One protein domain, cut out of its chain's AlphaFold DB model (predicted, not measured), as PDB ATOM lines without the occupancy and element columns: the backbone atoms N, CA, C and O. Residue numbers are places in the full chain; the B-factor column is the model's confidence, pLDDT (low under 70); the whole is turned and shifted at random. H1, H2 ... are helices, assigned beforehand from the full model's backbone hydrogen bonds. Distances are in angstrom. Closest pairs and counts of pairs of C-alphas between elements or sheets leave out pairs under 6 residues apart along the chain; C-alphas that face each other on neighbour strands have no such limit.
ATOM      1  N   THR A  33      65.432 -49.359  31.572       49.12
ATOM      2  CA  THR A  33      65.317 -48.649  32.866       49.12
ATOM      3  C   THR A  33      66.193 -49.273  33.951       49.12
ATOM      4  O   THR A  33      66.715 -48.574  34.824       49.12
ATOM      5  N   ASP A  34      66.462 -50.570  33.804       49.78
ATOM      6  CA  ASP A  34      67.375 -51.359  34.622       49.78
ATOM      7  C   ASP A  34      68.830 -50.856  34.558       49.78
ATOM      8  O   ASP A  34      69.537 -50.879  35.566       49.78
ATOM      9  N   ARG A  35      69.286 -50.299  33.422       51.56
ATOM     10  CA  ARG A  35      70.625 -49.687  33.289       51.56
ATOM     11  C   ARG A  35      70.783 -48.383  34.064       51.56
ATOM     12  O   ARG A  35      71.906 -48.027  34.411       51.56
ATOM     13  N   LEU A  36      69.691 -47.667  34.322       50.97
ATOM     14  CA  LEU A  36      69.703 -46.425  35.098       50.97
ATOM     15  C   LEU A  36      69.534 -46.674  36.603       50.97
ATOM     16  O   LEU A  36      69.594 -45.725  37.382       50.97
ATOM     17  N   GLY A  37      69.308 -47.928  37.021       55.84
ATOM     18  CA  GLY A  37      69.026 -48.277  38.415       55.84
ATOM     19  C   GLY A  37      67.722 -47.669  38.945       55.84
ATOM     20  O   GLY A  37      67.517 -47.609  40.157       55.84
ATOM     21  N   LEU A  38      66.849 -47.194  38.051       55.91
ATOM     22  CA  LEU A  38      65.554 -46.614  38.383       55.91
ATOM     23  C   LEU A  38      64.473 -47.600  37.960       55.91
ATOM     24  O   LEU A  38      64.304 -47.865  36.774       55.91
ATOM     25  N   GLY A  39      63.715 -48.121  38.924       62.09
ATOM     26  CA  GLY A  39      62.544 -48.935  38.606       62.09
ATOM     27  C   GLY A  39      61.533 -48.145  37.767       62.09
ATOM     28  O   GLY A  39      61.376 -46.934  37.946       62.09
ATOM     29  N   GLU A  40      60.811 -48.834  36.883       69.06
ATOM     30  CA  GLU A  40      59.830 -48.242  35.961       69.06
ATOM     31  C   GLU A  40      58.820 -47.312  36.663       69.06
ATOM     32  O   GLU A  40      58.511 -46.226  36.168       69.06
ATOM     33  N   ALA A  41      58.362 -47.694  37.859       68.62
ATOM     34  CA  ALA A  41      57.456 -46.886  38.673       68.62
ATOM     35  C   ALA A  41      58.083 -45.549  39.109       68.62
ATOM     36  O   ALA A  41      57.465 -44.498  38.944       68.62
ATOM     37  N   ALA A  42      59.328 -45.568  39.600       65.50
ATOM     38  CA  ALA A  42      60.034 -44.361  40.028       65.50
ATOM     39  C   ALA A  42      60.302 -43.416  38.847       65.50
ATOM     40  O   ALA A  42      60.173 -42.199  38.978       65.50
ATOM     41  N   TRP A  43      60.621 -43.977  37.677       68.38
ATOM     42  CA  TRP A  43      60.787 -43.211  36.444       68.38
ATOM     43  C   TRP A  43      59.487 -42.521  36.020       68.38
ATOM     44  O   TRP A  43      59.469 -41.318  35.759       68.38
ATOM     45  N   ARG A  44      58.379 -43.269  35.996       70.38
ATOM     46  CA  ARG A  44      57.052 -42.739  35.667       70.38
ATOM     47  C   ARG A  44      56.653 -41.601  36.610       70.38
ATOM     48  O   ARG A  44      56.204 -40.550  36.152       70.38
ATOM     49  N   ASP A  45      56.854 -41.781  37.909       70.12
ATOM     50  CA  ASP A  45      56.499 -40.779  38.916       70.12
ATOM     51  C   ASP A  45      57.368 -39.514  38.794       70.12
ATOM     52  O   ASP A  45      56.859 -38.395  38.936       70.12
ATOM     53  N   ALA A  46      58.652 -39.663  38.446       67.62
ATOM     54  CA  ALA A  46      59.540 -38.540  38.153       67.62
ATOM     55  C   ALA A  46      59.078 -37.744  36.917       67.62
ATOM     56  O   ALA A  46      59.031 -36.513  36.963       67.62
ATOM     57  N   GLN A  47      58.659 -38.423  35.842       73.56
ATOM     58  CA  GLN A  47      58.144 -37.770  34.630       73.56
ATOM     59  C   GLN A  47      56.855 -36.981  34.899       73.56
ATOM     60  O   GLN A  47      56.726 -35.828  34.476       73.56
ATOM     61  N   TRP A  48      55.918 -37.550  35.662       76.25
ATOM     62  CA  TRP A  48      54.707 -36.824  36.055       76.25
ATOM     63  C   TRP A  48      55.013 -35.642  36.967       76.25
ATOM     64  O   TRP A  48      54.450 -34.563  36.786       76.25
ATOM     65  N   THR A  49      55.944 -35.806  37.904       72.44
ATOM     66  CA  THR A  49      56.406 -34.715  38.770       72.44
ATOM     67  C   THR A  49      57.012 -33.569  37.956       72.44
ATOM     68  O   THR A  49      56.677 -32.405  38.191       72.44
ATOM     69  N   LEU A  50      57.832 -33.881  36.944       73.62
ATOM     70  CA  LEU A  50      58.381 -32.896  36.013       73.62
ATOM     71  C   LEU A  50      57.273 -32.158  35.250       73.62
ATOM     72  O   LEU A  50      57.270 -30.927  35.214       73.62
ATOM     73  N   LEU A  51      56.320 -32.881  34.655       78.38
ATOM     74  CA  LEU A  51      55.231 -32.269  33.888       78.38
ATOM     75  C   LEU A  51      54.349 -31.361  34.747       78.38
ATOM     76  O   LEU A  51      53.998 -30.269  34.298       78.38
ATOM     77  N   ARG A  52      54.040 -31.761  35.985       78.44
ATOM     78  CA  ARG A  52      53.285 -30.933  36.940       78.44
ATOM     79  C   ARG A  52      54.040 -29.645  37.270       78.44
ATOM     80  O   ARG A  52      53.480 -28.555  37.156       78.44
ATOM     81  N   ALA A  53      55.337 -29.744  37.566       73.06
ATOM     82  CA  ALA A  53      56.177 -28.574  37.825       73.06
ATOM     83  C   ALA A  53      56.232 -27.619  36.616       73.06
ATOM     84  O   ALA A  53      56.093 -26.402  36.769       73.06
ATOM     85  N   LEU A  54      56.377 -28.159  35.401       76.94
ATOM     86  CA  LEU A  54      56.365 -27.367  34.170       76.94
ATOM     87  C   LEU A  54      54.999 -26.715  33.915       76.94
ATOM     88  O   LEU A  54      54.960 -25.562  33.487       76.94
ATOM     89  N   ALA A  55      53.894 -27.408  34.200       81.00
ATOM     90  CA  ALA A  55      52.539 -26.883  34.050       81.00
ATOM     91  C   ALA A  55      52.260 -25.717  35.010       81.00
ATOM     92  O   ALA A  55      51.733 -24.686  34.589       81.00
ATOM     93  N   ILE A  56      52.679 -25.831  36.273       76.12
ATOM     94  CA  ILE A  56      52.572 -24.757  37.274       76.12
ATOM     95  C   ILE A  56      53.397 -23.531  36.851       76.12
ATOM     96  O   ILE A  56      52.967 -22.387  37.032       76.12
ATOM     97  N   ALA A  57      54.562 -23.754  36.237       75.69
ATOM     98  CA  ALA A  57      55.422 -22.689  35.731       75.69
ATOM     99  C   ALA A  57      54.855 -21.966  34.491       75.69
ATOM    100  O   ALA A  57      55.342 -20.885  34.141       75.69
ATOM    101  N   VAL A  58      53.817 -22.505  33.836       78.94
ATOM    102  CA  VAL A  58      53.127 -21.801  32.748       78.94
ATOM    103  C   VAL A  58      52.509 -20.504  33.303       78.94
ATOM    104  O   VAL A  58      51.932 -20.495  34.396       78.94
ATOM    105  N   PRO A  59      52.628 -19.367  32.593       78.25
ATOM    106  CA  PRO A  59      51.950 -18.134  32.974       78.25
ATOM    107  C   PRO A  59      50.426 -18.292  32.991       78.25
ATOM    108  O   PRO A  59      49.861 -19.181  32.354       78.25
ATOM    109  N   ARG A  60      49.738 -17.389  33.698       77.94
ATOM    110  CA  ARG A  60      48.267 -17.365  33.729       77.94
ATOM    111  C   ARG A  60      47.675 -17.264  32.323       77.94
ATOM    112  O   ARG A  60      46.696 -17.940  32.022       77.94
ATOM    113  N   ASP A  61      48.310 -16.495  31.449       81.31
ATOM    114  CA  ASP A  61      47.868 -16.296  30.073       81.31
ATOM    115  C   ASP A  61      48.706 -17.085  29.071       81.31
ATOM    116  O   ASP A  61      49.883 -17.389  29.280       81.31
ATOM    117  N   TYR A  62      48.068 -17.442  27.960       83.31
ATOM    118  CA  TYR A  62      48.704 -18.212  26.905       83.31
ATOM    119  C   TYR A  62      49.816 -17.407  26.211       83.31
ATOM    120  O   TYR A  62      49.644 -16.241  25.867       83.31
ATOM    121  N   GLY A  63      50.958 -18.051  25.956       77.88
ATOM    122  CA  GLY A  63      52.121 -17.389  25.368       77.88
ATOM    123  C   GLY A  63      53.243 -18.347  24.972       77.88
ATOM    124  O   GLY A  63      53.043 -19.551  24.811       77.88
ATOM    125  N   SER A  64      54.455 -17.814  24.813       75.81
ATOM    126  CA  SER A  64      55.633 -18.589  24.391       75.81
ATOM    127  C   SER A  64      55.989 -19.721  25.363       75.81
ATOM    128  O   SER A  64      56.354 -20.810  24.926       75.81
ATOM    129  N   ALA A  65      55.821 -19.507  26.671       71.19
ATOM    130  CA  ALA A  65      56.020 -20.534  27.694       71.19
ATOM    131  C   ALA A  65      55.013 -21.692  27.576       71.19
ATOM    132  O   ALA A  65      55.387 -22.848  27.738       71.19
ATOM    133  N   ALA A  66      53.766 -21.401  27.201       76.81
ATOM    134  CA  ALA A  66      52.735 -22.413  26.989       76.81
ATOM    135  C   ALA A  66      53.076 -23.324  25.788       76.81
ATOM    136  O   ALA A  66      52.941 -24.540  25.860       76.81
ATOM    137  N   ARG A  67      53.644 -22.761  24.710       78.38
ATOM    138  CA  ARG A  67      54.162 -23.559  23.579       78.38
ATOM    139  C   ARG A  67      55.345 -24.444  23.975       78.38
ATOM    140  O   ARG A  67      55.424 -25.580  23.526       78.38
ATOM    141  N   LYS A  68      56.250 -23.939  24.821       78.44
ATOM    142  CA  LYS A  68      57.371 -24.734  25.348       78.44
ATOM    143  C   LYS A  68      56.879 -25.902  26.203       78.44
ATOM    144  O   LYS A  68      57.452 -26.979  26.113       78.44
ATOM    145  N   PHE A  69      55.811 -25.701  26.973       84.75
ATOM    146  CA  PHE A  69      55.156 -26.772  27.719       84.75
ATOM    147  C   PHE A  69      54.576 -27.856  26.792       84.75
ATOM    148  O   PHE A  69      54.813 -29.032  27.034       84.75
ATOM    149  N   GLU A  70      53.910 -27.490  25.688       83.38
ATOM    150  CA  GLU A  70      53.437 -28.472  24.690       83.38
ATOM    151  C   GLU A  70      54.589 -29.311  24.117       83.38
ATOM    152  O   GLU A  70      54.482 -30.531  24.029       83.38
ATOM    153  N   SER A  71      55.715 -28.678  23.771       82.25
ATOM    154  CA  SER A  71      56.909 -29.402  23.313       82.25
ATOM    155  C   SER A  71      57.511 -30.292  24.402       82.25
ATOM    156  O   SER A  71      58.035 -31.359  24.093       82.25
ATOM    157  N   ALA A  72      57.445 -29.864  25.665       80.69
ATOM    158  CA  ALA A  72      57.912 -30.661  26.789       80.69
ATOM    159  C   ALA A  72      57.045 -31.898  27.025       80.69
ATOM    160  O   ALA A  72      57.579 -32.976  27.253       80.69
ATOM    161  N   LEU A  73      55.729 -31.756  26.891       83.62
ATOM    162  CA  LEU A  73      54.773 -32.849  27.018       83.62
ATOM    163  C   LEU A  73      55.024 -33.963  25.995       83.62
ATOM    164  O   LEU A  73      55.049 -35.130  26.369       83.62
ATOM    165  N   VAL A  74      55.264 -33.601  24.730       82.75
ATOM    166  CA  VAL A  74      55.612 -34.568  23.672       82.75
ATOM    167  C   VAL A  74      56.932 -35.274  23.994       82.75
ATOM    168  O   VAL A  74      56.996 -36.494  23.972       82.75
ATOM    169  N   ALA A  75      57.969 -34.522  24.372       79.62
ATOM    170  CA  ALA A  75      59.272 -35.113  24.678       79.62
ATOM    171  C   ALA A  75      59.234 -36.063  25.889       79.62
ATOM    172  O   ALA A  75      59.926 -37.075  25.891       79.62
ATOM    173  N   VAL A  76      58.425 -35.756  26.909       75.88
ATOM    174  CA  VAL A  76      58.216 -36.656  28.052       75.88
ATOM    175  C   VAL A  76      57.450 -37.910  27.632       75.88
ATOM    176  O   VAL A  76      57.816 -39.001  28.060       75.88
ATOM    177  N   ALA A  77      56.431 -37.778  26.775       76.19
ATOM    178  CA  ALA A  77      55.702 -38.924  26.235       76.19
ATOM    179  C   ALA A  77      56.636 -39.884  25.478       76.19
ATOM    180  O   ALA A  77      56.566 -41.091  25.694       76.19
ATOM    181  N   ASP A  78      57.556 -39.352  24.668       73.75
ATOM    182  CA  ASP A  78      58.540 -40.141  23.916       73.75
ATOM    183  C   ASP A  78      59.600 -40.803  24.821       73.75
ATOM    184  O   ASP A  78      60.141 -41.859  24.483       73.75
ATOM    185  N   ALA A  79      59.869 -40.212  25.991       69.62
ATOM    186  CA  ALA A  79      60.826 -40.693  26.989       69.62
ATOM    187  C   ALA A  79      60.221 -41.663  28.027       69.62
ATOM    188  O   ALA A  79      60.868 -41.989  29.031       69.62
ATOM    189  N   LEU A  80      58.975 -42.118  27.832       72.00
ATOM    190  CA  LEU A  80      58.377 -43.139  28.691       72.00
ATOM    191  C   LEU A  80      59.095 -44.492  28.512       72.00
ATOM    192  O   LEU A  80      59.497 -44.848  27.401       72.00
ATOM    193  N   PRO A  81      59.254 -45.259  29.604       64.19
ATOM    194  CA  PRO A  81      60.222 -46.350  29.674       64.19
ATOM    195  C   PRO A  81      59.780 -47.589  28.892       64.19
ATOM    196  O   PRO A  81      60.603 -48.277  28.297       64.19
ATOM    197  N   SER A  82      58.472 -47.849  28.822       71.06
ATOM    198  CA  SER A  82      57.927 -48.986  28.085       71.06
ATOM    199  C   SER A  82      57.192 -48.548  26.822       71.06
ATOM    200  O   SER A  82      56.620 -47.458  26.729       71.06
ATOM    201  N   TRP A  83      57.195 -49.422  25.813       78.31
ATOM    202  CA  TRP A  83      56.417 -49.212  24.589       78.31
ATOM    203  C   TRP A  83      54.915 -49.089  24.880       78.31
ATOM    204  O   TRP A  83      54.258 -48.238  24.293       78.31
ATOM    205  N   GLN A  84      54.394 -49.859  25.840       78.75
ATOM    206  CA  GLN A  84      52.987 -49.794  26.246       78.75
ATOM    207  C   GLN A  84      52.626 -48.418  26.820       78.75
ATOM    208  O   GLN A  84      51.598 -47.849  26.456       78.75
ATOM    209  N   HIS A  85      53.492 -47.846  27.663       76.56
ATOM    210  CA  HIS A  85      53.294 -46.505  28.215       76.56
ATOM    211  C   HIS A  85      53.369 -45.421  27.130       76.56
ATOM    212  O   HIS A  85      52.513 -44.534  27.095       76.56
ATOM    213  N   ARG A  86      54.336 -45.519  26.208       81.00
ATOM    214  CA  ARG A  86      54.460 -44.603  25.057       81.00
ATOM    215  C   ARG A  86      53.238 -44.647  24.147       81.00
ATOM    216  O   ARG A  86      52.690 -43.606  23.796       81.00
ATOM    217  N   ASP A  87      52.789 -45.845  23.794       84.00
ATOM    218  CA  ASP A  87      51.639 -46.052  22.920       84.00
ATOM    219  C   ASP A  87      50.327 -45.591  23.578       84.00
ATOM    220  O   ASP A  87      49.525 -44.900  22.949       84.00
ATOM    221  N   SER A  88      50.140 -45.883  24.869       83.38
ATOM    222  CA  SER A  88      49.001 -45.381  25.650       83.38
ATOM    223  C   SER A  88      48.967 -43.849  25.680       83.38
ATOM    224  O   SER A  88      47.942 -43.241  25.363       83.38
ATOM    225  N   MET A  89      50.107 -43.209  25.961       86.31
ATOM    226  CA  MET A  89      50.224 -41.750  25.975       86.31
ATOM    227  C   MET A  89      49.981 -41.140  24.587       86.31
ATOM    228  O   MET A  89      49.245 -40.163  24.466       86.31
ATOM    229  N   SER A  90      50.530 -41.737  23.526       87.50
ATOM    230  CA  SER A  90      50.312 -41.294  22.143       87.50
ATOM    231  C   SER A  90      48.834 -41.373  21.744       87.50
ATOM    232  O   SER A  90      48.262 -40.395  21.248       87.50
ATOM    233  N   ARG A  91      48.163 -42.493  22.053       88.75
ATOM    234  CA  ARG A  91      46.714 -42.654  21.854       88.75
ATOM    235  C   ARG A  91      45.921 -41.612  22.636       88.75
ATOM    236  O   ARG A  91      45.006 -40.998  22.088       88.75
ATOM    237  N   MET A  92      46.290 -41.359  23.887       89.06
ATOM    238  CA  MET A  92      45.640 -40.352  24.724       89.06
ATOM    239  C   MET A  92      45.801 -38.939  24.162       89.06
ATOM    240  O   MET A  92      44.811 -38.219  24.050       89.06
ATOM    241  N   MET A  93      47.002 -38.566  23.719       91.25
ATOM    242  CA  MET A  93      47.267 -37.274  23.080       91.25
ATOM    243  C   MET A  93      46.542 -37.113  21.738       91.25
ATOM    244  O   MET A  93      46.198 -35.993  21.361       91.25
ATOM    245  N   ALA A  94      46.267 -38.210  21.028       90.06
ATOM    246  CA  ALA A  94      45.465 -38.190  19.809       90.06
ATOM    247  C   ALA A  94      43.964 -37.976  20.090       90.06
ATOM    248  O   ALA A  94      43.295 -37.255  19.349       90.06
ATOM    249  N   VAL A  95      43.425 -38.579  21.157       90.06
ATOM    250  CA  VAL A  95      42.004 -38.435  21.543       90.06
ATOM    251  C   VAL A  95      41.741 -37.104  22.244       90.06
ATOM    252  O   VAL A  95      40.740 -36.434  21.980       90.06
ATOM    253  N   ILE A  96      42.647 -36.714  23.133       90.69
ATOM    254  CA  ILE A  96      42.574 -35.515  23.956       90.69
ATOM    255  C   ILE A  96      43.789 -34.660  23.594       90.69
ATOM    256  O   ILE A  96      44.822 -34.771  24.245       90.69
ATOM    257  N   PRO A  97      43.723 -33.814  22.556       91.56
ATOM    258  CA  PRO A  97      44.876 -33.024  22.146       91.56
ATOM    259  C   PRO A  97      45.287 -32.016  23.238       91.56
ATOM    260  O   PRO A  97      44.414 -31.397  23.848       91.56
ATOM    261  N   PRO A  98      46.593 -31.761  23.450       91.50
ATOM    262  CA  PRO A  98      47.064 -30.799  24.456       91.50
ATOM    263  C   PRO A  98      46.653 -29.346  24.192       91.50
ATOM    264  O   PRO A  98      46.350 -28.572  25.101       91.50
ATOM    265  N   ARG A  99      46.662 -28.948  22.916       91.31
ATOM    266  CA  ARG A  99      46.577 -27.547  22.486       91.31
ATOM    267  C   ARG A  99      45.343 -26.789  23.009       91.31
ATOM    268  O   ARG A  99      45.515 -25.642  23.432       91.31
ATOM    269  N   PRO A 100      44.116 -27.348  22.988       92.81
ATOM    270  CA  PRO A 100      42.935 -26.682  23.538       92.81
ATOM    271  C   PRO A 100      43.068 -26.356  25.026       92.81
ATOM    272  O   PRO A 100      42.679 -25.263  25.434       92.81
ATOM    273  N   PHE A 101      43.658 -27.258  25.813       91.38
ATOM    274  CA  PHE A 101      43.888 -27.046  27.240       91.38
ATOM    275  C   PHE A 101      44.958 -25.984  27.465       91.38
ATOM    276  O   PHE A 101      44.722 -25.001  28.158       91.38
ATOM    277  N   VAL A 102      46.110 -26.111  26.809       90.31
ATOM    278  CA  VAL A 102      47.235 -25.186  27.008       90.31
ATOM    279  C   VAL A 102      46.884 -23.744  26.611       90.31
ATOM    280  O   VAL A 102      47.351 -22.794  27.241       90.31
ATOM    281  N   ARG A 103      45.978 -23.544  25.641       92.12
ATOM    282  CA  ARG A 103      45.411 -22.221  25.306       92.12
ATOM    283  C   ARG A 103      44.670 -21.541  26.461       92.12
ATOM    284  O   ARG A 103      44.497 -20.327  26.418       92.12
ATOM    285  N   LYS A 104      44.263 -22.282  27.495       89.12
ATOM    286  CA  LYS A 104      43.670 -21.742  28.728       89.12
ATOM    287  C   LYS A 104      44.724 -21.321  29.762       89.12
ATOM    288  O   LYS A 104      44.355 -20.974  30.881       89.12
ATOM    289  N   GLY A 105      46.007 -21.296  29.395       84.31
ATOM    290  CA  GLY A 105      47.110 -20.870  30.259       84.31
ATOM    291  C   GLY A 105      47.420 -21.891  31.351       84.31
ATOM    292  O   GLY A 105      47.186 -23.085  31.161       84.31
ATOM    293  N   ARG A 106      47.936 -21.429  32.497       85.31
ATOM    294  CA  ARG A 106      48.326 -22.293  33.624       85.31
ATOM    295  C   ARG A 106      47.250 -23.300  34.016       85.31
ATOM    296  O   ARG A 106      47.535 -24.488  34.059       85.31
ATOM    297  N   ALA A 107      46.023 -22.840  34.263       82.81
ATOM    298  CA  ALA A 107      44.940 -23.713  34.719       82.81
ATOM    299  C   ALA A 107      44.662 -24.856  33.731       82.81
ATOM    300  O   ALA A 107      44.468 -25.997  34.139       82.81
ATOM    301  N   GLY A 108      44.715 -24.571  32.427       87.94
ATOM    302  CA  GLY A 108      44.564 -25.597  31.401       87.94
ATOM    303  C   GLY A 108      45.756 -26.547  31.304       87.94
ATOM    304  O   GLY A 108      45.551 -27.746  31.158       87.94
ATOM    305  N   ALA A 109      46.989 -26.044  31.424       88.12
ATOM    306  CA  ALA A 109      48.181 -26.894  31.447       88.12
ATOM    307  C   ALA A 109      48.168 -27.856  32.647       88.12
ATOM    308  O   ALA A 109      48.386 -29.050  32.466       88.12
ATOM    309  N   VAL A 110      47.848 -27.358  33.846       83.00
ATOM    310  CA  VAL A 110      47.733 -28.181  35.064       83.00
ATOM    311  C   VAL A 110      46.600 -29.199  34.914       83.00
ATOM    312  O   VAL A 110      46.815 -30.392  35.121       83.00
ATOM    313  N   GLY A 111      45.421 -28.756  34.464       84.12
ATOM    314  CA  GLY A 111      44.276 -29.640  34.233       84.12
ATOM    315  C   GLY A 111      44.569 -30.765  33.233       84.12
ATOM    316  O   GLY A 111      44.149 -31.900  33.444       84.12
ATOM    317  N   LEU A 112      45.337 -30.481  32.177       89.31
ATOM    318  CA  LEU A 112      45.753 -31.482  31.193       89.31
ATOM    319  C   LEU A 112      46.704 -32.530  31.781       89.31
ATOM    320  O   LEU A 112      46.500 -33.720  31.556       89.31
ATOM    321  N   VAL A 113      47.741 -32.103  32.516       87.50
ATOM    322  CA  VAL A 113      48.701 -33.041  33.131       87.50
ATOM    323  C   VAL A 113      47.988 -33.970  34.096       87.50
ATOM    324  O   VAL A 113      48.255 -35.171  34.096       87.50
ATOM    325  N   TYR A 114      47.061 -33.432  34.887       82.19
ATOM    326  CA  TYR A 114      46.264 -34.259  35.775       82.19
ATOM    327  C   TYR A 114      45.403 -35.259  35.010       82.19
ATOM    328  O   TYR A 114      45.457 -36.447  35.311       82.19
ATOM    329  N   LEU A 115      44.650 -34.798  34.005       85.00
ATOM    330  CA  LEU A 115      43.801 -35.666  33.194       85.00
ATOM    331  C   LEU A 115      44.601 -36.845  32.632       85.00
ATOM    332  O   LEU A 115      44.192 -37.992  32.789       85.00
ATOM    333  N   TYR A 116      45.769 -36.581  32.047       86.88
ATOM    334  CA  TYR A 116      46.618 -37.649  31.528       86.88
ATOM    335  C   TYR A 116      47.151 -38.575  32.618       86.88
ATOM    336  O   TYR A 116      47.104 -39.794  32.465       86.88
ATOM    337  N   SER A 117      47.606 -38.015  33.739       78.94
ATOM    338  CA  SER A 117      48.074 -38.799  34.879       78.94
ATOM    339  C   SER A 117      46.980 -39.740  35.396       78.94
ATOM    340  O   SER A 117      47.258 -40.924  35.588       78.94
ATOM    341  N   SER A 118      45.747 -39.261  35.578       76.44
ATOM    342  CA  SER A 118      44.619 -40.075  36.046       76.44
ATOM    343  C   SER A 118      44.282 -41.187  35.056       76.44
ATOM    344  O   SER A 118      44.287 -42.355  35.430       76.44
ATOM    345  N   LEU A 119      44.107 -40.847  33.775       75.62
ATOM    346  CA  LEU A 119      43.770 -41.826  32.739       75.62
ATOM    347  C   LEU A 119      44.873 -42.871  32.513       75.62
ATOM    348  O   LEU A 119      44.572 -44.003  32.157       75.62
ATOM    349  N   SER A 120      46.141 -42.516  32.735       73.31
ATOM    350  CA  SER A 120      47.271 -43.451  32.620       73.31
ATOM    351  C   SER A 120      47.408 -44.424  33.797       73.31
ATOM    352  O   SER A 120      48.200 -45.360  33.723       73.31
ATOM    353  N   SER A 121      46.678 -44.192  34.892       63.69
ATOM    354  CA  SER A 121      46.799 -44.946  36.148       63.69
ATOM    355  C   SER A 121      45.537 -45.733  36.518       63.69
ATOM    356  O   SER A 121      45.460 -46.231  37.637       63.69
ATOM    357  N   ASP A 122      44.543 -45.809  35.621       51.91
ATOM    358  CA  ASP A 122      43.181 -46.316  35.896       51.91
ATOM    359  C   ASP A 122      42.484 -45.649  37.103       51.91
ATOM    360  O   ASP A 122      41.418 -46.074  37.553       51.91
ATOM    361  N   ALA A 123      43.040 -44.549  37.615       45.88
ATOM    362  CA  ALA A 123      42.390 -43.728  38.615       45.88
ATOM    363  C   ALA A 123      41.280 -42.921  37.934       45.88
ATOM    364  O   ALA A 123      41.498 -42.275  36.903       45.88
ATOM    365  N   SER A 124      40.079 -42.917  38.516       43.16
ATOM    366  CA  SER A 124      39.014 -42.039  38.041       43.16
ATOM    367  C   SER A 124      39.520 -40.594  38.079       43.16
ATOM    368  O   SER A 124      39.983 -40.109  39.113       43.16
ATOM    369  N   ALA A 125      39.480 -39.908  36.934       47.00
ATOM    370  CA  ALA A 125      39.771 -38.483  36.865       47.00
ATOM    371  C   ALA A 125      38.692 -37.748  37.678       47.00
ATOM    372  O   ALA A 125      37.629 -37.402  37.169       47.00
ATOM    373  N   SER A 126      38.919 -37.603  38.984       40.75
ATOM    374  CA  SER A 126      38.006 -36.893  39.873       40.75
ATOM    375  C   SER A 126      38.038 -35.396  39.538       40.75
ATOM    376  O   SER A 126      39.130 -34.865  39.304       40.75
ATOM    377  N   PRO A 127      36.887 -34.692  39.577       43.00
ATOM    378  CA  PRO A 127      36.812 -33.236  39.429       43.00
ATOM    379  C   PRO A 127      37.726 -32.466  40.398       43.00
ATOM    380  O   PRO A 127      38.093 -31.324  40.133       43.00
ATOM    381  N   ALA A 128      38.139 -33.094  41.503       50.31
ATOM    382  CA  ALA A 128      39.012 -32.512  42.515       50.31
ATOM    383  C   ALA A 128      40.512 -32.657  42.187       50.31
ATOM    384  O   ALA A 128      41.327 -33.013  43.037       50.31
ATOM    385  N   PHE A 129      40.902 -32.360  40.944       53.88
ATOM    386  CA  PHE A 129      42.271 -32.575  40.462       53.88
ATOM    387  C   PHE A 129      43.372 -31.825  41.220       53.88
ATOM    388  O   PHE A 129      44.548 -32.176  41.167       53.88
ATOM    389  N   LEU A 130      42.965 -30.789  41.948       51.66
ATOM    390  CA  LEU A 130      43.828 -29.906  42.715       51.66
ATOM    391  C   LEU A 130      44.009 -30.348  44.174       51.66
ATOM    392  O   LEU A 130      44.783 -29.715  44.886       51.66
ATOM    393  N   ASP A 131      43.325 -31.402  44.632       52.50
ATOM    394  CA  ASP A 131      43.480 -31.905  46.008       52.50
ATOM    395  C   ASP A 131      44.790 -32.697  46.194       52.50
ATOM    396  O   ASP A 131      45.318 -32.767  47.302       52.50
ATOM    397  N   ALA A 132      45.375 -33.227  45.111       44.81
ATOM    398  CA  ALA A 132      46.612 -34.017  45.144       44.81
ATOM    399  C   ALA A 132      47.914 -33.189  45.029       44.81
ATOM    400  O   ALA A 132      49.004 -33.729  45.204       44.81
ATOM    401  N   GLU A 133      47.838 -31.884  44.739       55.03
ATOM    402  CA  GLU A 133      49.005 -31.068  44.348       55.03
ATOM    403  C   GLU A 133      49.495 -30.066  45.401       55.03
ATOM    404  O   GLU A 133      50.429 -29.305  45.129       55.03
ATOM    405  N   LYS A 134      48.939 -30.078  46.620       53.00
ATOM    406  CA  LYS A 134      49.368 -29.153  47.681       53.00
ATOM    407  C   LYS A 134      50.883 -29.225  47.926       53.00
ATOM    408  O   LYS A 134      51.534 -28.189  47.931       53.00
ATOM    409  N   ALA A 135      51.455 -30.430  47.974       51.91
ATOM    410  CA  ALA A 135      52.887 -30.649  48.213       51.91
ATOM    411  C   ALA A 135      53.811 -30.157  47.073       51.91
ATOM    412  O   ALA A 135      54.919 -29.683  47.322       51.91
ATOM    413  N   LEU A 136      53.373 -30.238  45.809       51.50
ATOM    414  CA  LEU A 136      54.167 -29.784  44.653       51.50
ATOM    415  C   LEU A 136      54.107 -28.263  44.484       51.50
ATOM    416  O   LEU A 136      55.103 -27.633  44.124       51.50
ATOM    417  N   LEU A 137      52.960 -27.664  44.804       51.47
ATOM    418  CA  LEU A 137      52.812 -26.215  44.887       51.47
ATOM    419  C   LEU A 137      53.538 -25.643  46.108       51.47
ATOM    420  O   LEU A 137      54.163 -24.598  45.982       51.47
ATOM    421  N   GLU A 138      53.549 -26.345  47.242       50.34
ATOM    422  CA  GLU A 138      54.376 -26.024  48.417       50.34
ATOM    423  C   GLU A 138      55.875 -25.995  48.077       50.34
ATOM    424  O   GLU A 138      56.591 -25.116  48.556       50.34
ATOM    425  N   ALA A 139      56.348 -26.898  47.209       45.94
ATOM    426  CA  ALA A 139      57.742 -26.939  46.760       45.94
ATOM    427  C   ALA A 139      58.095 -25.871  45.698       45.94
ATOM    428  O   ALA A 139      59.257 -25.477  45.587       45.94
ATOM    429  N   GLY A 140      57.115 -25.410  44.909       44.78
ATOM    430  CA  GLY A 140      57.300 -24.450  43.809       44.78
ATOM    431  C   GLY A 140      56.872 -23.005  44.102       44.78
ATOM    432  O   GLY A 140      57.215 -22.098  43.338       44.78
ATOM    433  N   ALA A 141      56.128 -22.773  45.185       47.44
ATOM    434  CA  ALA A 141      55.673 -21.457  45.620       47.44
ATOM    435  C   ALA A 141      56.864 -20.547  45.953       47.44
ATOM    436  O   ALA A 141      57.820 -20.945  46.628       47.44
ATOM    437  N   ARG A 142      56.827 -19.287  45.498       50.72
ATOM    438  CA  ARG A 142      57.820 -18.302  45.950       50.72
ATOM    439  C   ARG A 142      57.609 -18.074  47.447       50.72
ATOM    440  O   ARG A 142      56.487 -18.143  47.939       50.72
ATOM    441  N   ARG A 143      58.672 -17.729  48.184       39.84
ATOM    442  CA  ARG A 143      58.532 -17.247  49.571       39.84
ATOM    443  C   ARG A 143      57.523 -16.088  49.600       39.84
ATOM    444  O   ARG A 143      57.829 -15.019  49.075       39.84
ATOM    445  N   GLY A 144      56.359 -16.320  50.207       48.78
ATOM    446  CA  GLY A 144      55.260 -15.355  50.319       48.78
ATOM    447  C   GLY A 144      53.950 -15.792  49.656       48.78
ATOM    448  O   GLY A 144      52.903 -15.291  50.052       48.78
ATOM    449  N   ASP A 145      53.985 -16.747  48.725       53.03
ATOM    450  CA  ASP A 145      52.770 -17.315  48.142       53.03
ATOM    451  C   ASP A 145      52.204 -18.362  49.109       53.03
ATOM    452  O   ASP A 145      52.894 -19.324  49.458       53.03
ATOM    453  N   ARG A 146      50.959 -18.194  49.567       62.12
ATOM    454  CA  ARG A 146      50.279 -19.252  50.323       62.12
ATOM    455  C   ARG A 146      49.799 -20.311  49.321       62.12
ATOM    456  O   ARG A 146      49.010 -19.968  48.443       62.12
ATOM    457  N   PRO A 147      50.230 -21.582  49.418       62.22
ATOM    458  CA  PRO A 147      49.856 -22.632  48.461       62.22
ATOM    459  C   PRO A 147      48.342 -22.755  48.265       62.22
ATOM    460  O   PRO A 147      47.873 -22.893  47.139       62.22
ATOM    461  N   ASP A 148      47.577 -22.600  49.347       63.28
ATOM    462  CA  ASP A 148      46.114 -22.613  49.316       63.28
ATOM    463  C   ASP A 148      45.531 -21.430  48.511       63.28
ATOM    464  O   ASP A 148      44.539 -21.594  47.803       63.28
ATOM    465  N   GLU A 149      46.166 -20.252  48.536       65.81
ATOM    466  CA  GLU A 149      45.760 -19.092  47.725       65.81
ATOM    467  C   GLU A 149      46.090 -19.309  46.240       65.81
ATOM    468  O   GLU A 149      45.280 -18.992  45.371       65.81
ATOM    469  N   VAL A 150      47.245 -19.910  45.932       65.50
ATOM    470  CA  VAL A 150      47.615 -20.274  44.552       65.50
ATOM    471  C   VAL A 150      46.646 -21.317  43.990       65.50
ATOM    472  O   VAL A 150      46.191 -21.183  42.854       65.50
ATOM    473  N   LEU A 151      46.278 -22.319  44.791       68.69
ATOM    474  CA  LEU A 151      45.271 -23.323  44.444       68.69
ATOM    475  C   LEU A 151      43.893 -22.698  44.220       68.69
ATOM    476  O   LEU A 151      43.244 -23.001  43.218       68.69
ATOM    477  N   ALA A 152      43.458 -21.805  45.111       72.50
ATOM    478  CA  ALA A 152      42.190 -21.094  44.972       72.50
ATOM    479  C   ALA A 152      42.146 -20.251  43.686       72.50
ATOM    480  O   ALA A 152      41.137 -20.254  42.979       72.50
ATOM    481  N   LEU A 153      43.255 -19.594  43.332       69.62
ATOM    482  CA  LEU A 153      43.381 -18.846  42.080       69.62
ATOM    483  C   LEU A 153      43.325 -19.760  40.851       69.62
ATOM    484  O   LEU A 153      42.627 -19.438  39.893       69.62
ATOM    485  N   ILE A 154      44.006 -20.912  40.874       71.75
ATOM    486  CA  ILE A 154      43.952 -21.882  39.770       71.75
ATOM    487  C   ILE A 154      42.537 -22.459  39.617       71.75
ATOM    488  O   ILE A 154      42.078 -22.589  38.485       71.75
ATOM    489  N   ARG A 155      41.826 -22.752  40.719       73.81
ATOM    490  CA  ARG A 155      40.409 -23.175  40.695       73.81
ATOM    491  C   ARG A 155      39.524 -22.116  40.055       73.81
ATOM    492  O   ARG A 155      38.831 -22.403  39.088       73.81
ATOM    493  N   SER A 156      39.622 -20.879  40.533       78.06
ATOM    494  CA  SER A 156      38.858 -19.755  39.988       78.06
ATOM    495  C   SER A 156      39.143 -19.527  38.494       78.06
ATOM    496  O   SER A 156      38.228 -19.294  37.698       78.06
ATOM    497  N   ASP A 157      40.403 -19.665  38.071       79.50
ATOM    498  CA  ASP A 157      40.787 -19.603  36.659       79.50
ATOM    499  C   ASP A 157      40.239 -20.785  35.851       79.50
ATOM    500  O   ASP A 157      39.808 -20.602  34.712       79.50
ATOM    501  N   ALA A 158      40.245 -21.993  36.414       80.12
ATOM    502  CA  ALA A 158      39.698 -23.178  35.769       80.12
ATOM    503  C   ALA A 158      38.188 -23.037  35.536       80.12
ATOM    504  O   ALA A 158      37.719 -23.336  34.435       80.12
ATOM    505  N   ASP A 159      37.458 -22.523  36.524       83.19
ATOM    506  CA  ASP A 159      36.013 -22.305  36.456       83.19
ATOM    507  C   ASP A 159      35.673 -21.218  35.434       83.19
ATOM    508  O   ASP A 159      34.905 -21.450  34.501       83.19
ATOM    509  N   SER A 160      36.326 -20.055  35.529       79.12
ATOM    510  CA  SER A 160      36.085 -18.929  34.612       79.12
ATOM    511  C   SER A 160      36.436 -19.239  33.153       79.12
ATOM    512  O   SER A 160      35.854 -18.663  32.233       79.12
ATOM    513  N   ARG A 161      37.385 -20.150  32.917       79.56
ATOM    514  CA  ARG A 161      37.838 -20.532  31.570       79.56
ATOM    515  C   ARG A 161      37.188 -21.813  31.041       79.56
ATOM    516  O   ARG A 161      37.493 -22.186  29.899       79.56
ATOM    517  N   GLY A 162      36.320 -22.461  31.824       85.19
ATOM    518  CA  GLY A 162      35.628 -23.704  31.467       85.19
ATOM    519  C   GLY A 162      36.533 -24.942  31.415       85.19
ATOM    520  O   GLY A 162      36.215 -25.906  30.726       85.19
ATOM    521  N   VAL A 163      37.680 -24.928  32.102       86.06
ATOM    522  CA  VAL A 163      38.647 -26.042  32.093       86.06
ATOM    523  C   VAL A 163      38.049 -27.296  32.731       86.06
ATOM    524  O   VAL A 163      38.255 -28.386  32.205       86.06
ATOM    525  N   GLN A 164      37.270 -27.162  33.810       81.75
ATOM    526  CA  GLN A 164      36.625 -28.316  34.451       81.75
ATOM    527  C   GLN A 164      35.668 -29.045  33.498       81.75
ATOM    528  O   GLN A 164      35.722 -30.268  33.375       81.75
ATOM    529  N   GLN A 165      34.848 -28.291  32.761       86.94
ATOM    530  CA  GLN A 165      33.969 -28.857  31.739       86.94
ATOM    531  C   GLN A 165      34.780 -29.577  30.653       86.94
ATOM    532  O   GLN A 165      34.450 -30.702  30.285       86.94
ATOM    533  N   MET A 166      35.888 -28.981  30.196       89.44
ATOM    534  CA  MET A 166      36.773 -29.620  29.215       89.44
ATOM    535  C   MET A 166      37.378 -30.936  29.723       89.44
ATOM    536  O   MET A 166      37.503 -31.876  28.941       89.44
ATOM    537  N   ILE A 167      37.752 -31.018  31.005       84.88
ATOM    538  CA  ILE A 167      38.240 -32.261  31.625       84.88
ATOM    539  C   ILE A 167      37.139 -33.326  31.615       84.88
ATOM    540  O   ILE A 167      37.409 -34.462  31.223       84.88
ATOM    541  N   SER A 168      35.907 -32.966  31.986       84.31
ATOM    542  CA  SER A 168      34.763 -33.889  31.959       84.31
ATOM    543  C   SER A 168      34.522 -34.432  30.551       84.31
ATOM    544  O   SER A 168      34.534 -35.641  30.341       84.31
ATOM    545  N   GLU A 169      34.411 -33.544  29.559       89.38
ATOM    546  CA  GLU A 169      34.188 -33.927  28.161       89.38
ATOM    547  C   GLU A 169      35.320 -34.799  27.608       89.38
ATOM    548  O   GLU A 169      35.085 -35.727  26.833       89.38
ATOM    549  N   ALA A 170      36.567 -34.498  27.972       88.69
ATOM    550  CA  ALA A 170      37.720 -35.282  27.552       88.69
ATOM    551  C   ALA A 170      37.742 -36.672  28.204       88.69
ATOM    552  O   ALA A 170      38.062 -37.650  27.531       88.69
ATOM    553  N   THR A 171      37.347 -36.770  29.474       85.38
ATOM    554  CA  THR A 171      37.215 -38.046  30.193       85.38
ATOM    555  C   THR A 171      36.134 -38.920  29.560       85.38
ATOM    556  O   THR A 171      36.366 -40.105  29.318       85.38
ATOM    557  N   ASP A 172      34.984 -38.339  29.215       85.50
ATOM    558  CA  ASP A 172      33.909 -39.059  28.525       85.50
ATOM    559  C   ASP A 172      34.350 -39.522  27.132       85.50
ATOM    560  O   ASP A 172      34.156 -40.684  26.766       85.50
ATOM    561  N   LYS A 173      35.023 -38.647  26.370       85.44
ATOM    562  CA  LYS A 173      35.613 -39.002  25.067       85.44
ATOM    563  C   LYS A 173      36.605 -40.155  25.174       85.44
ATOM    564  O   LYS A 173      36.628 -41.004  24.285       85.44
ATOM    565  N   TRP A 174      37.423 -40.174  26.224       87.00
ATOM    566  CA  TRP A 174      38.354 -41.267  26.477       87.00
ATOM    567  C   TRP A 174      37.613 -42.569  26.762       87.00
ATOM    568  O   TRP A 174      37.836 -43.541  26.049       87.00
ATOM    569  N   ARG A 175      36.663 -42.559  27.709       81.88
ATOM    570  CA  ARG A 175      35.877 -43.742  28.096       81.88
ATOM    571  C   ARG A 175      35.202 -44.412  26.898       81.88
ATOM    572  O   ARG A 175      35.218 -45.631  26.805       81.88
ATOM    573  N   ILE A 176      34.646 -43.624  25.974       85.69
ATOM    574  CA  ILE A 176      33.987 -44.129  24.756       85.69
ATOM    575  C   ILE A 176      34.974 -44.819  23.798       85.69
ATOM    576  O   ILE A 176      34.569 -45.684  23.031       85.69
ATOM    577  N   ARG A 177      36.250 -44.415  23.787       82.62
ATOM    578  CA  ARG A 177      37.264 -44.945  22.857       82.62
ATOM    579  C   ARG A 177      38.152 -46.037  23.448       82.62
ATOM    580  O   ARG A 177      38.840 -46.706  22.681       82.62
ATOM    581  N   SER A 178      38.203 -46.156  24.771       71.81
ATOM    582  CA  SER A 178      39.019 -47.144  25.482       71.81
ATOM    583  C   SER A 178      38.231 -48.365  25.965       71.81
ATOM    584  O   SER A 178      38.863 -49.350  26.336       71.81
ATOM    585  N   GLY A 179      36.896 -48.280  26.016       57.69
ATOM    586  CA  GLY A 179      35.993 -49.412  26.258       57.69
ATOM    587  C   GLY A 179      35.591 -50.098  24.963       57.69
ATOM    588  O   GLY A 179      35.402 -51.331  25.011       57.69
TER     589      GLY A 179
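This is residues 33 to 179 of the 179 residues of an uncharacterized protein of Tribonema minus (UniProt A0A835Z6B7). H6 is the core of an all-helix body: the hairpin of H2 and H3 runs along one side of it and H9 along the opposite side, these four helices making a rough bundle. H8 crosses the first end of H6 nearly at right angles, with the short H7 between H8 and H2, while H4 slants from the last end of H3 towards H9. The 147 printed residues hold nine named helices, H1 to H9 in chain order, and no named strand. The whole is compact, with a radius of gyration of the C-alphas of 15.0 A, and rounded, spanning 41 by 37 by 29 A.

H2, residues 40 to 56, touches H6, residues 106 to 119, the hub that touches five helices; their closest C-alphas, of Ala 55 and Ala 109, are 5.1 A apart, at a shallow tilt of 20 degrees, opposite ways. H2 forms a helical hairpin with H3, residues 64 to 78, at a shallow tilt of 9 degrees; the closest C-alphas, of Leu 54 and Phe 69, are 6.6 A apart. With residues 77 to 78 alone H3 touches H4, residues 83 to 95, in a second helical hairpin, a steep tilt of 40 degrees; the closest C-alphas, of Ala 77 and Arg 86, are 5.9 A apart. H6 touches H9, residues 163 to 178, the same way at a shallow tilt of 26 degrees, with C-alphas 108 and 163 closest at 6.0 A. H5, residues 98 to 102, touches H6, C-alphas 101 and 108 being closest at 4.5 A. H8, residues 147 to 160, is about perpendicular to H6 at 88 degrees, and touches it with C-alphas 107 and 158 closest at 5.4 A. H7, residues 134 to 140, touches H8, C-alphas 138 and 147 being closest at 5.7 A. H1, residues 33 to 36, is close to H2 but not clearly touching, with C-alphas 33 and 40 closest at 6.3 A. H2 and H9 are apart. In H2 to H9 each O i to N i+4 pair is within hydrogen-bond range; H1 is too short for such a pair.

H2 measures 24.6 A from C-alpha 40 at (59.830, -48.242, 35.961) to C-alpha 56. H9 measures 22.1 A and ends at C-alpha 178, (39.019, -47.144, 25.482). H3 measures 21.8 A, H6 20.1 A, H8 19.9 A and H4 18.3 A.

The farthest C-alphas, of Arg 35 and Ser 160, are 46.3 A apart. The printed part has no cut. The link from H6 to H7, residues 120 to 133, is long. Mean pLDDT of the printed part is 73.3; 47 residues are under 70, among them 33 to 43 and 121 to 151.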